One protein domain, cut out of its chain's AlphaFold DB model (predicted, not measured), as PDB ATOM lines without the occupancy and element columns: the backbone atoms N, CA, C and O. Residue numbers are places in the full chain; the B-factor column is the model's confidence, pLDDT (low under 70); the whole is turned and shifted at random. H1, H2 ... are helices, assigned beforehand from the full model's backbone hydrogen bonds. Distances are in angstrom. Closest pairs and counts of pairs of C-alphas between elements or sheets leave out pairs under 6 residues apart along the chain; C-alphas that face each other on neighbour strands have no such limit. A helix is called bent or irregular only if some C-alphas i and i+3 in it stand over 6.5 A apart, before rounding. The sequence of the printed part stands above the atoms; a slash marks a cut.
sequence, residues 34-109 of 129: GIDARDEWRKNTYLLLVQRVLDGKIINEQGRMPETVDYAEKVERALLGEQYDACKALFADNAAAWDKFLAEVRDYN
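AT A GLANCE: This is residues 34 to 109 of the 129 residues of an uncharacterized protein of Mycobacteroides abscessus subsp. abscessus (UniProt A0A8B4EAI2). Long helix H1 and shorter arm H2a make a hairpin; near H1's first residues bent H2 turns sharply into H2b, and H3 runs back beside H2b, for an L-like whole. Residues 49 to 62 of H1 reach beyond H2a. The 76 printed residues, all helix in class, hold H1, H2 and H3, loose, radius of gyration of the C-alphas 14.5 A, spans 40 by 32 by 19 A.

HOW THE PARTS SIT: H1, residues 35 to 62, touches H2a, residues 71 to 79, with residues 37 to 48 alone, a hairpin at a shallow tilt of 13 degrees, opposite ways; the closest C-alphas, Trp 41 and Ala 78, are 5.1 A apart. H2, residues 71 to 90, assigned as one helix by its hydrogen bonds, is bent: C-alphas 79 and 82 are 9.5 A apart. H2b, residues 82 to 90, is irregular, with C-alphas 82 and 85 7.3 A apart. H3, residues 95 to 109, only just touches H2a, with residues 102 to 106 alone and 3 pairs of C-alphas within 8 A, the closest Leu 79 and Arg 106, 7.3 A. Every O i to N i+4 pair is within hydrogen-bond range in H1, H2a and H3, and 4 of 5 in H2b.

IN THESE COORDINATES: H1 spans 39.6 A from C-alpha 35 at (-29.241, 4.429, 34.648); H3 spans 20.9 A to C-alpha 109 at (-29.369, -3.080, 42.661).

THE WHOLE: The printed part has no cut and no long link; no printed residue is under 70 in pLDDT.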
ATOM      1  N   GLY A  34     -27.648  -0.252  34.666       77.06
ATOM      2  CA  GLY A  34     -27.400   1.094  34.159       77.06
ATOM      3  C   GLY A  34     -28.521   2.066  34.544       77.06
ATOM      4  O   GLY A  34     -29.565   1.666  35.066       77.06
ATOM      5  N   ILE A  35     -28.299   3.356  34.287       76.19
ATOM      6  CA  ILE A  35     -29.241   4.429  34.648       76.19
ATOM      7  C   ILE A  35     -30.599   4.227  33.956       76.19
ATOM      8  O   ILE A  35     -31.619   4.228  34.637       76.19
ATOM      9  N   ASP A  36     -30.615   3.927  32.656       78.06
ATOM     10  CA  ASP A  36     -31.863   3.755  31.895       78.06
ATOM     11  C   ASP A  36     -32.719   2.590  32.419       78.06
ATOM     12  O   ASP A  36     -33.915   2.747  32.671       78.06
ATOM     13  N   ALA A  37     -32.096   1.431  32.663       81.19
ATOM     14  CA  ALA A  37     -32.775   0.260  33.226       81.19
ATOM     15  C   ALA A  37     -33.319   0.543  34.636       81.19
ATOM     16  O   ALA A  37     -34.406   0.094  35.001       81.19
ATOM     17  N   ARG A  38     -32.590   1.339  35.428       81.94
ATOM     18  CA  ARG A  38     -33.017   1.760  36.766       81.94
ATOM     19  C   ARG A  38     -34.224   2.688  36.720       81.94
ATOM     20  O   ARG A  38     -35.131   2.529  37.539       81.94
ATOM     21  N   ASP A  39     -34.252   3.636  35.795       81.44
ATOM     22  CA  ASP A  39     -35.377   4.557  35.642       81.44
ATOM     23  C   ASP A  39     -36.621   3.838  35.116       81.44
ATOM     24  O   ASP A  39     -37.727   4.060  35.619       81.44
ATOM     25  N   GLU A  40     -36.449   2.897  34.188       87.00
ATOM     26  CA  GLU A  40     -37.527   2.015  33.746       87.00
ATOM     27  C   GLU A  40     -38.054   1.144  34.898       87.00
ATOM     28  O   GLU A  40     -39.268   1.064  35.114       87.00
ATOM     29  N   TRP A  41     -37.162   0.555  35.696       87.19
ATOM     30  CA  TRP A  41     -37.528  -0.221  36.879       87.19
ATOM     31  C   TRP A  41     -38.313   0.613  37.902       87.19
ATOM     32  O   TRP A  41     -39.376   0.185  38.366       87.19
ATOM     33  N   ARG A  42     -37.852   1.832  38.216       85.31
ATOM     34  CA  ARG A  42     -38.542   2.779  39.110       85.31
ATOM     35  C   ARG A  42     -39.927   3.142  38.578       85.31
ATOM     36  O   ARG A  42     -40.908   3.067  39.319       85.31
ATOM     37  N   LYS A  43     -40.023   3.478  37.288       87.38
ATOM     38  CA  LYS A  43     -41.286   3.815  36.620       87.38
ATOM     39  C   LYS A  43     -42.278   2.656  36.677       87.38
ATOM     40  O   LYS A  43     -43.421   2.857  37.077       87.38
ATOM     41  N   ASN A  44     -41.854   1.447  36.314       87.50
ATOM     42  CA  ASN A  44     -42.722   0.269  36.318       87.50
ATOM     43  C   ASN A  44     -43.145  -0.121  37.743       87.50
ATOM     44  O   ASN A  44     -44.299  -0.485  37.958       87.50
ATOM     45  N   THR A  45     -42.257   0.043  38.728       85.25
ATOM     46  CA  THR A  45     -42.576  -0.175  40.147       85.25
ATOM     47  C   THR A  45     -43.626   0.823  40.636       85.25
ATOM     48  O   THR A  45     -44.604   0.429  41.274       85.25
ATOM     49  N   TYR A  46     -43.476   2.106  40.296       83.56
ATOM     50  CA  TYR A  46     -44.472   3.130  40.608       83.56
ATOM     51  C   TYR A  46     -45.826   2.822  39.955       83.56
ATOM     52  O   TYR A  46     -46.853   2.842  40.631       83.56
ATOM     53  N   LEU A  47     -45.838   2.470  38.666       86.81
ATOM     54  CA  LEU A  47     -47.070   2.138  37.948       86.81
ATOM     55  C   LEU A  47     -47.763   0.895  38.519       86.81
ATOM     56  O   LEU A  47     -48.985   0.900  38.640       86.81
ATOM     57  N   LEU A  48     -47.012  -0.122  38.951       87.50
ATOM     58  CA  LEU A  48     -47.564  -1.283  39.656       87.50
ATOM     59  C   LEU A  48     -48.275  -0.875  40.955       87.50
ATOM     60  O   LEU A  48     -49.363  -1.373  41.250       87.50
ATOM     61  N   LEU A  49     -47.678   0.029  41.738       86.88
ATOM     62  CA  LEU A  49     -48.279   0.533  42.976       86.88
ATOM     63  C   LEU A  49     -49.553   1.335  42.694       86.88
ATOM     64  O   LEU A  49     -50.581   1.092  43.326       86.88
ATOM     65  N   VAL A  50     -49.504   2.252  41.724       86.94
ATOM     66  CA  VAL A  50     -50.668   3.049  41.311       86.94
ATOM     67  C   VAL A  50     -51.796   2.148  40.815       86.94
ATOM     68  O   VAL A  50     -52.938   2.323  41.242       86.94
ATOM     69  N   GLN A  51     -51.488   1.153  39.979       86.69
ATOM     70  CA  GLN A  51     -52.472   0.200  39.472       86.69
ATOM     71  C   GLN A  51     -53.169  -0.538  40.618       86.69
ATOM     72  O   GLN A  51     -54.392  -0.552  40.668       86.69
ATOM     73  N   ARG A  52     -52.419  -1.060  41.597       86.31
ATOM     74  CA  ARG A  52     -52.997  -1.755  42.763       86.31
ATOM     75  C   ARG A  52     -53.962  -0.875  43.561       86.31
ATOM     76  O   ARG A  52     -54.986  -1.361  44.038       86.31
ATOM     77  N   VAL A  53     -53.649   0.414  43.703       87.12
ATOM     78  CA  VAL A  53     -54.531   1.379  44.380       87.12
ATOM     79  C   VAL A  53     -55.810   1.615  43.571       87.12
ATOM     80  O   VAL A  53     -56.905   1.597  44.136       87.12
ATOM     81  N   LEU A  54     -55.687   1.814  42.256       86.50
ATOM     82  CA  LEU A  54     -56.835   2.004  41.365       86.50
ATOM     83  C   LEU A  54     -57.719   0.755  41.302       86.50
ATOM     84  O   LEU A  54     -58.941   0.880  41.372       86.50
ATOM     85  N   ASP A  55     -57.119  -0.430  41.252       86.81
ATOM     86  CA  ASP A  55     -57.836  -1.702  41.235       86.81
ATOM     87  C   ASP A  55     -58.645  -1.896  42.512       86.81
ATOM     88  O   ASP A  55     -59.836  -2.196  42.450       86.81
ATOM     89  N   GLY A  56     -58.035  -1.635  43.673       87.12
ATOM     90  CA  GLY A  56     -58.736  -1.672  44.956       87.12
ATOM     91  C   GLY A  56     -59.933  -0.719  44.990       87.12
ATOM     92  O   GLY A  56     -61.002  -1.078  45.484       87.12
ATOM     93  N   LYS A  57     -59.796   0.478  44.406       88.69
ATOM     94  CA  LYS A  57     -60.898   1.440  44.291       88.69
ATOM     95  C   LYS A  57     -62.014   0.930  43.374       88.69
ATOM     96  O   LYS A  57     -63.176   0.977  43.765       88.69
ATOM     97  N   ILE A  58     -61.681   0.420  42.187       87.81
ATOM     98  CA  ILE A  58     -62.662  -0.114  41.226       87.81
ATOM     99  C   ILE A  58     -63.421  -1.300  41.826       87.81
ATOM    100  O   ILE A  58     -64.646  -1.353  41.716       87.81
ATOM    101  N   ILE A  59     -62.722  -2.218  42.494       89.62
ATOM    102  CA  ILE A  59     -63.343  -3.369  43.157       89.62
ATOM    103  C   ILE A  59     -64.323  -2.892  44.237       89.62
ATOM    104  O   ILE A  59     -65.462  -3.353  44.268       89.62
ATOM    105  N   ASN A  60     -63.919  -1.926  45.067       90.06
ATOM    106  CA  ASN A  60     -64.754  -1.411  46.154       90.06
ATOM    107  C   ASN A  60     -65.970  -0.607  45.665       90.06
ATOM    108  O   ASN A  60     -67.043  -0.714  46.252       90.06
ATOM    109  N   GLU A  61     -65.822   0.209  44.619       92.12
ATOM    110  CA  GLU A  61     -66.883   1.112  44.149       92.12
ATOM    111  C   GLU A  61     -67.817   0.466  43.122       92.12
ATOM    112  O   GLU A  61     -69.004   0.780  43.073       92.12
ATOM    113  N   GLN A  62     -67.279  -0.405  42.267       89.12
ATOM    114  CA  GLN A  62     -67.979  -0.927  41.090       89.12
ATOM    115  C   GLN A  62     -68.208  -2.441  41.167       89.12
ATOM    116  O   GLN A  62     -68.880  -2.989  40.296       89.12
ATOM    117  N   GLY A  63     -67.651  -3.129  42.173       84.75
ATOM    118  CA  GLY A  63     -67.839  -4.569  42.382       84.75
ATOM    119  C   GLY A  63     -67.307  -5.442  41.243       84.75
ATOM    120  O   GLY A  63     -67.712  -6.596  41.116       84.75
ATOM    121  N   ARG A  64     -66.433  -4.898  40.389       85.44
ATOM    122  CA  ARG A  64     -65.892  -5.586  39.212       85.44
ATOM    123  C   ARG A  64     -64.384  -5.737  39.300       85.44
ATOM    124  O   ARG A  64     -63.701  -4.871  39.843       85.44
ATOM    125  N   MET A  65     -63.881  -6.810  38.700       82.75
ATOM    126  CA  MET A  65     -62.448  -7.005  38.518       82.75
ATOM    127  C   MET A  65     -61.959  -6.172  37.320       82.75
ATOM    128  O   MET A  65     -62.530  -6.301  36.234       82.75
ATOM    129  N   PRO A  66     -60.962  -5.294  37.506       81.44
ATOM    130  CA  PRO A  66     -60.376  -4.500  36.429       81.44
ATOM    131  C   PRO A  66     -59.504  -5.352  35.496       81.44
ATOM    132  O   PRO A  66     -59.045  -6.436  35.859       81.44
ATOM    133  N   GLU A  67     -59.270  -4.846  34.282       80.31
ATOM    134  CA  GLU A  67     -58.297  -5.440  33.361       80.31
ATOM    135  C   GLU A  67     -56.887  -5.307  33.940       80.31
ATOM    136  O   GLU A  67     -56.460  -4.228  34.352       80.31
ATOM    137  N   THR A  68     -56.166  -6.424  33.981       75.62
ATOM    138  CA  THR A  68     -54.831  -6.494  34.568       75.62
ATOM    139  C   THR A  68     -53.784  -6.068  33.549       75.62
ATOM    140  O   THR A  68     -53.651  -6.659  32.480       75.62
ATOM    141  N   VAL A  69     -53.003  -5.050  33.902       81.38
ATOM    142  CA  VAL A  69     -51.758  -4.728  33.202       81.38
ATOM    143  C   VAL A  69     -50.619  -5.421  33.936       81.38
ATOM    144  O   VAL A  69     -50.446  -5.207  35.138       81.38
ATOM    145  N   ASP A  70     -49.822  -6.220  33.223       85.12
ATOM    146  CA  ASP A  70     -48.713  -6.962  33.829       85.12
ATOM    147  C   ASP A  70     -47.484  -6.072  34.071       85.12
ATOM    148  O   ASP A  70     -46.458  -6.125  33.391       85.12
ATOM    149  N   TYR A  71     -47.609  -5.175  35.046       85.81
ATOM    150  CA  TYR A  71     -46.474  -4.400  35.528       85.81
ATOM    151  C   TYR A  71     -45.488  -5.253  36.336       85.81
ATOM    152  O   TYR A  71     -44.350  -4.826  36.510       85.81
ATOM    153  N   ALA A  72     -45.886  -6.438  36.815       86.88
ATOM    154  CA  ALA A  72     -44.992  -7.322  37.553       86.88
ATOM    155  C   ALA A  72     -43.893  -7.857  36.627       86.88
ATOM    156  O   ALA A  72     -42.715  -7.647  36.911       86.88
ATOM    157  N   GLU A  73     -44.263  -8.415  35.473       91.31
ATOM    158  CA  GLU A  73     -43.301  -8.874  34.469       91.31
ATOM    159  C   GLU A  73     -42.418  -7.720  33.969       91.31
ATOM    160  O   GLU A  73     -41.203  -7.866  33.850       91.31
ATOM    161  N   LYS A  74     -42.988  -6.527  33.748       91.38
ATOM    162  CA  LYS A  74     -42.210  -5.343  33.334       91.38
ATOM    163  C   LYS A  74     -41.164  -4.921  34.367       91.38
ATOM    164  O   LYS A  74     -40.068  -4.507  33.993       91.38
ATOM    165  N   VAL A  75     -41.481  -5.016  35.659       88.88
ATOM    166  CA  VAL A  75     -40.518  -4.765  36.743       88.88
ATOM    167  C   VAL A  75     -39.402  -5.808  36.721       88.88
ATOM    168  O   VAL A  75     -38.234  -5.447  36.839       88.88
ATOM    169  N   GLU A  76     -39.741  -7.087  36.562       93.25
ATOM    170  CA  GLU A  76     -38.754  -8.171  36.531       93.25
ATOM    171  C   GLU A  76     -37.835  -8.084  35.303       93.25
ATOM    172  O   GLU A  76     -36.622  -8.248  35.433       93.25
ATOM    173  N   ARG A  77     -38.379  -7.759  34.123       93.38
ATOM    174  CA  ARG A  77     -37.595  -7.551  32.895       93.38
ATOM    175  C   ARG A  77     -36.655  -6.357  33.003       93.38
ATOM    176  O   ARG A  77     -35.514  -6.464  32.575       93.38
ATOM    177  N   ALA A  78     -37.085  -5.258  33.622       89.25
ATOM    178  CA  ALA A  78     -36.200  -4.120  33.874       89.25
ATOM    179  C   ALA A  78     -35.052  -4.477  34.840       89.25
ATOM    180  O   ALA A  78     -33.937  -3.989  34.685       89.25
ATOM    181  N   LEU A  79     -35.315  -5.360  35.812       88.06
ATOM    182  CA  LEU A  79     -34.335  -5.787  36.812       88.06
ATOM    183  C   LEU A  79     -33.301  -6.782  36.257       88.06
ATOM    184  O   LEU A  79     -32.128  -6.723  36.621       88.06
ATOM    185  N   LEU A  80     -33.742  -7.719  35.415       91.19
ATOM    186  CA  LEU A  80     -32.928  -8.842  34.932       91.19
ATOM    187  C   LEU A  80     -32.419  -8.653  33.496       91.19
ATOM    188  O   LEU A  80     -31.511  -9.366  33.064       91.19
ATOM    189  N   GLY A  81     -32.992  -7.704  32.755       89.94
ATOM    190  CA  GLY A  81     -32.654  -7.419  31.367       89.94
ATOM    191  C   GLY A  81     -32.774  -8.655  30.477       89.94
ATOM    192  O   GLY A  81     -33.721  -9.438  30.580       89.94
ATOM    193  N   GLU A  82     -31.774  -8.858  29.623       90.31
ATOM    194  CA  GLU A  82     -31.701  -9.988  28.685       90.31
ATOM    195  C   GLU A  82     -31.649 -11.360  29.380       90.31
ATOM    196  O   GLU A  82     -31.986 -12.373  28.774       90.31
ATOM    197  N   GLN A  83     -31.264 -11.409  30.660       91.81
ATOM    198  CA  GLN A  83     -31.189 -12.653  31.430       91.81
ATOM    199  C   GLN A  83     -32.545 -13.076  32.013       91.81
ATOM    200  O   GLN A  83     -32.626 -14.137  32.632       91.81
ATOM    201  N   TYR A  84     -33.607 -12.281  31.824       93.88
ATOM    202  CA  TYR A  84     -34.933 -12.546  32.387       93.88
ATOM    203  C   TYR A  84     -35.437 -13.961  32.080       93.88
ATOM    204  O   TYR A  84     -35.719 -14.720  33.007       93.88
ATOM    205  N   ASP A  85     -35.502 -14.341  30.801       94.75
ATOM    206  CA  ASP A  85     -36.092 -15.621  30.395       94.75
ATOM    207  C   ASP A  85     -35.245 -16.813  30.886       94.75
ATOM    208  O   ASP A  85     -35.788 -17.829  31.325       94.75
ATOM    209  N   ALA A  86     -33.914 -16.666  30.909       91.06
ATOM    210  CA  ALA A  86     -32.997 -17.676  31.441       91.06
ATOM    211  C   ALA A  86     -33.153 -17.856  32.960       91.06
ATOM    212  O   ALA A  86     -33.228 -18.985  33.452       91.06
ATOM    213  N   CYS A  87     -33.267 -16.754  33.710       91.00
ATOM    214  CA  CYS A  87     -33.557 -16.805  35.141       91.00
ATOM    215  C   CYS A  87     -34.941 -17.422  35.383       91.00
ATOM    216  O   CYS A  87     -35.093 -18.277  36.253       91.00
ATOM    217  N   LYS A  88     -35.954 -17.045  34.594       92.81
ATOM    218  CA  LYS A  88     -37.315 -17.557  34.765       92.81
ATOM    219  C   LYS A  88     -37.402 -19.061  34.510       92.81
ATOM    220  O   LYS A  88     -38.077 -19.756  35.267       92.81
ATOM    221  N   ALA A  89     -36.670 -19.564  33.518       92.88
ATOM    222  CA  ALA A  89     -36.531 -20.994  33.271       92.88
ATOM    223  C   ALA A  89     -35.825 -21.720  34.430       92.88
ATOM    224  O   ALA A  89     -36.275 -22.791  34.833       92.88
ATOM    225  N   LEU A  90     -34.770 -21.131  35.012       90.12
ATOM    226  CA  LEU A  90     -34.033 -21.735  36.131       90.12
ATOM    227  C   LEU A  90     -34.916 -21.965  37.369       90.12
ATOM    228  O   LEU A  90     -34.744 -22.954  38.077       90.12
ATOM    229  N   PHE A  91     -35.861 -21.063  37.628       91.06
ATOM    230  CA  PHE A  91     -36.748 -21.123  38.792       91.06
ATOM    231  C   PHE A  91     -38.165 -21.627  38.476       91.06
ATOM    232  O   PHE A  91     -39.053 -21.491  39.320       91.06
ATOM    233  N   ALA A  92     -38.399 -22.211  37.293       92.12
ATOM    234  CA  ALA A  92     -39.736 -22.617  36.841       92.12
ATOM    235  C   ALA A  92     -40.459 -23.543  37.839       92.12
ATOM    236  O   ALA A  92     -41.663 -23.409  38.049       92.12
ATOM    237  N   ASP A  93     -39.706 -24.413  38.515       91.56
ATOM    238  CA  ASP A  93     -40.241 -25.390  39.468       91.56
ATOM    239  C   ASP A  93     -40.320 -24.872  40.917       91.56
ATOM    240  O   ASP A  93     -40.766 -25.589  41.814       91.56
ATOM    241  N   ASN A  94     -39.867 -23.641  41.194       90.50
ATOM    242  CA  ASN A  94     -39.790 -23.117  42.559       90.50
ATOM    243  C   ASN A  94     -40.053 -21.605  42.643       90.50
ATOM    244  O   ASN A  94     -39.135 -20.785  42.700       90.50
ATOM    245  N   ALA A  95     -41.336 -21.249  42.752       89.50
ATOM    246  CA  ALA A  95     -41.783 -19.864  42.905       89.50
ATOM    247  C   ALA A  95     -41.217 -19.172  44.162       89.50
ATOM    248  O   ALA A  95     -40.850 -18.005  44.113       89.50
ATOM    249  N   ALA A  96     -41.062 -19.890  45.280       88.00
ATOM    250  CA  ALA A  96     -40.500 -19.299  46.495       88.00
ATOM    251  C   ALA A  96     -39.006 -18.960  46.346       88.00
ATOM    252  O   ALA A  96     -38.520 -18.001  46.944       88.00
ATOM    253  N   ALA A  97     -38.266 -19.752  45.565       86.25
ATOM    254  CA  ALA A  97     -36.881 -19.447  45.226       86.25
ATOM    255  C   ALA A  97     -36.787 -18.273  44.241       86.25
ATOM    256  O   ALA A  97     -35.914 -17.429  44.422       86.25
ATOM    257  N   TRP A  98     -37.716 -18.172  43.281       90.38
ATOM    258  CA  TRP A  98     -37.842 -17.004  42.400       90.38
ATOM    259  C   TRP A  98     -38.007 -15.706  43.194       90.38
ATOM    260  O   TRP A  98     -37.260 -14.756  42.980       90.38
ATOM    261  N   ASP A  99     -38.929 -15.686  44.159       86.00
ATOM    262  CA  ASP A  99     -39.200 -14.491  44.964       86.00
ATOM    263  C   ASP A  99     -37.981 -14.057  45.791       86.00
ATOM    264  O   ASP A  99     -37.670 -12.867  45.870       86.00
ATOM    265  N   LYS A 100     -37.259 -15.019  46.381       87.00
ATOM    266  CA  LYS A 100     -36.015 -14.744  47.120       87.00
ATOM    267  C   LYS A 100     -34.922 -14.201  46.210       87.00
ATOM    268  O   LYS A 100     -34.298 -13.203  46.547       87.00
ATOM    269  N   PHE A 101     -34.734 -14.818  45.048       90.12
ATOM    270  CA  PHE A 101     -33.773 -14.364  44.052       90.12
ATOM    271  C   PHE A 101     -34.079 -12.937  43.578       90.12
ATOM    272  O   PHE A 101     -33.186 -12.093  43.546       90.12
ATOM    273  N   LEU A 102     -35.343 -12.618  43.286       88.69
ATOM    274  CA  LEU A 102     -35.733 -11.256  42.925       88.69
ATOM    275  C   LEU A 102     -35.456 -10.251  44.046       88.69
ATOM    276  O   LEU A 102     -35.062  -9.125  43.751       88.69
ATOM    277  N   ALA A 103     -35.660 -10.626  45.312       85.69
ATOM    278  CA  ALA A 103     -35.311  -9.774  46.447       85.69
ATOM    279  C   ALA A 103     -33.795  -9.535  46.519       85.69
ATOM    280  O   ALA A 103     -33.369  -8.388  46.595       85.69
ATOM    281  N   GLU A 104     -32.983 -10.583  46.378       85.31
ATOM    282  CA  GLU A 104     -31.522 -10.458  46.365       85.31
ATOM    283  C   GLU A 104     -31.015  -9.581  45.216       85.31
ATOM    284  O   GLU A 104     -30.142  -8.741  45.421       85.31
ATOM    285  N   VAL A 105     -31.569  -9.726  44.008       86.00
ATOM    286  CA  VAL A 105     -31.176  -8.893  42.862       86.00
ATOM    287  C   VAL A 105     -31.643  -7.447  43.038       86.00
ATOM    288  O   VAL A 105     -30.951  -6.525  42.600       86.00
ATOM    289  N   ARG A 106     -32.788  -7.214  43.692       83.94
ATOM    290  CA  ARG A 106     -33.226  -5.861  44.068       83.94
ATOM    291  C   ARG A 106     -32.266  -5.236  45.063       83.94
ATOM    292  O   ARG A 106     -31.838  -4.119  44.816       83.94
ATOM    293  N   ASP A 107     -31.882  -5.954  46.109       81.50
ATOM    294  CA  ASP A 107     -30.924  -5.472  47.109       81.50
ATOM    295  C   ASP A 107     -29.550  -5.228  46.477       81.50
ATOM    296  O   ASP A 107     -28.937  -4.183  46.682       81.50
ATOM    297  N   TYR A 108     -29.107  -6.139  45.605       80.88
ATOM    298  CA  TYR A 108     -27.910  -5.955  44.792       80.88
ATOM    299  C   TYR A 108     -28.005  -4.704  43.917       80.88
ATOM    300  O   TYR A 108     -26.983  -4.097  43.645       80.88
ATOM    301  N   ASN A 109     -29.188  -4.277  43.481       77.38
ATOM    302  CA  ASN A 109     -29.369  -3.080  42.661       77.38
ATOM    303  C   ASN A 109     -29.787  -1.824  43.447       77.38
ATOM    304  O   ASN A 109     -29.727  -0.720  42.894       77.38
TER     305      ASN A 109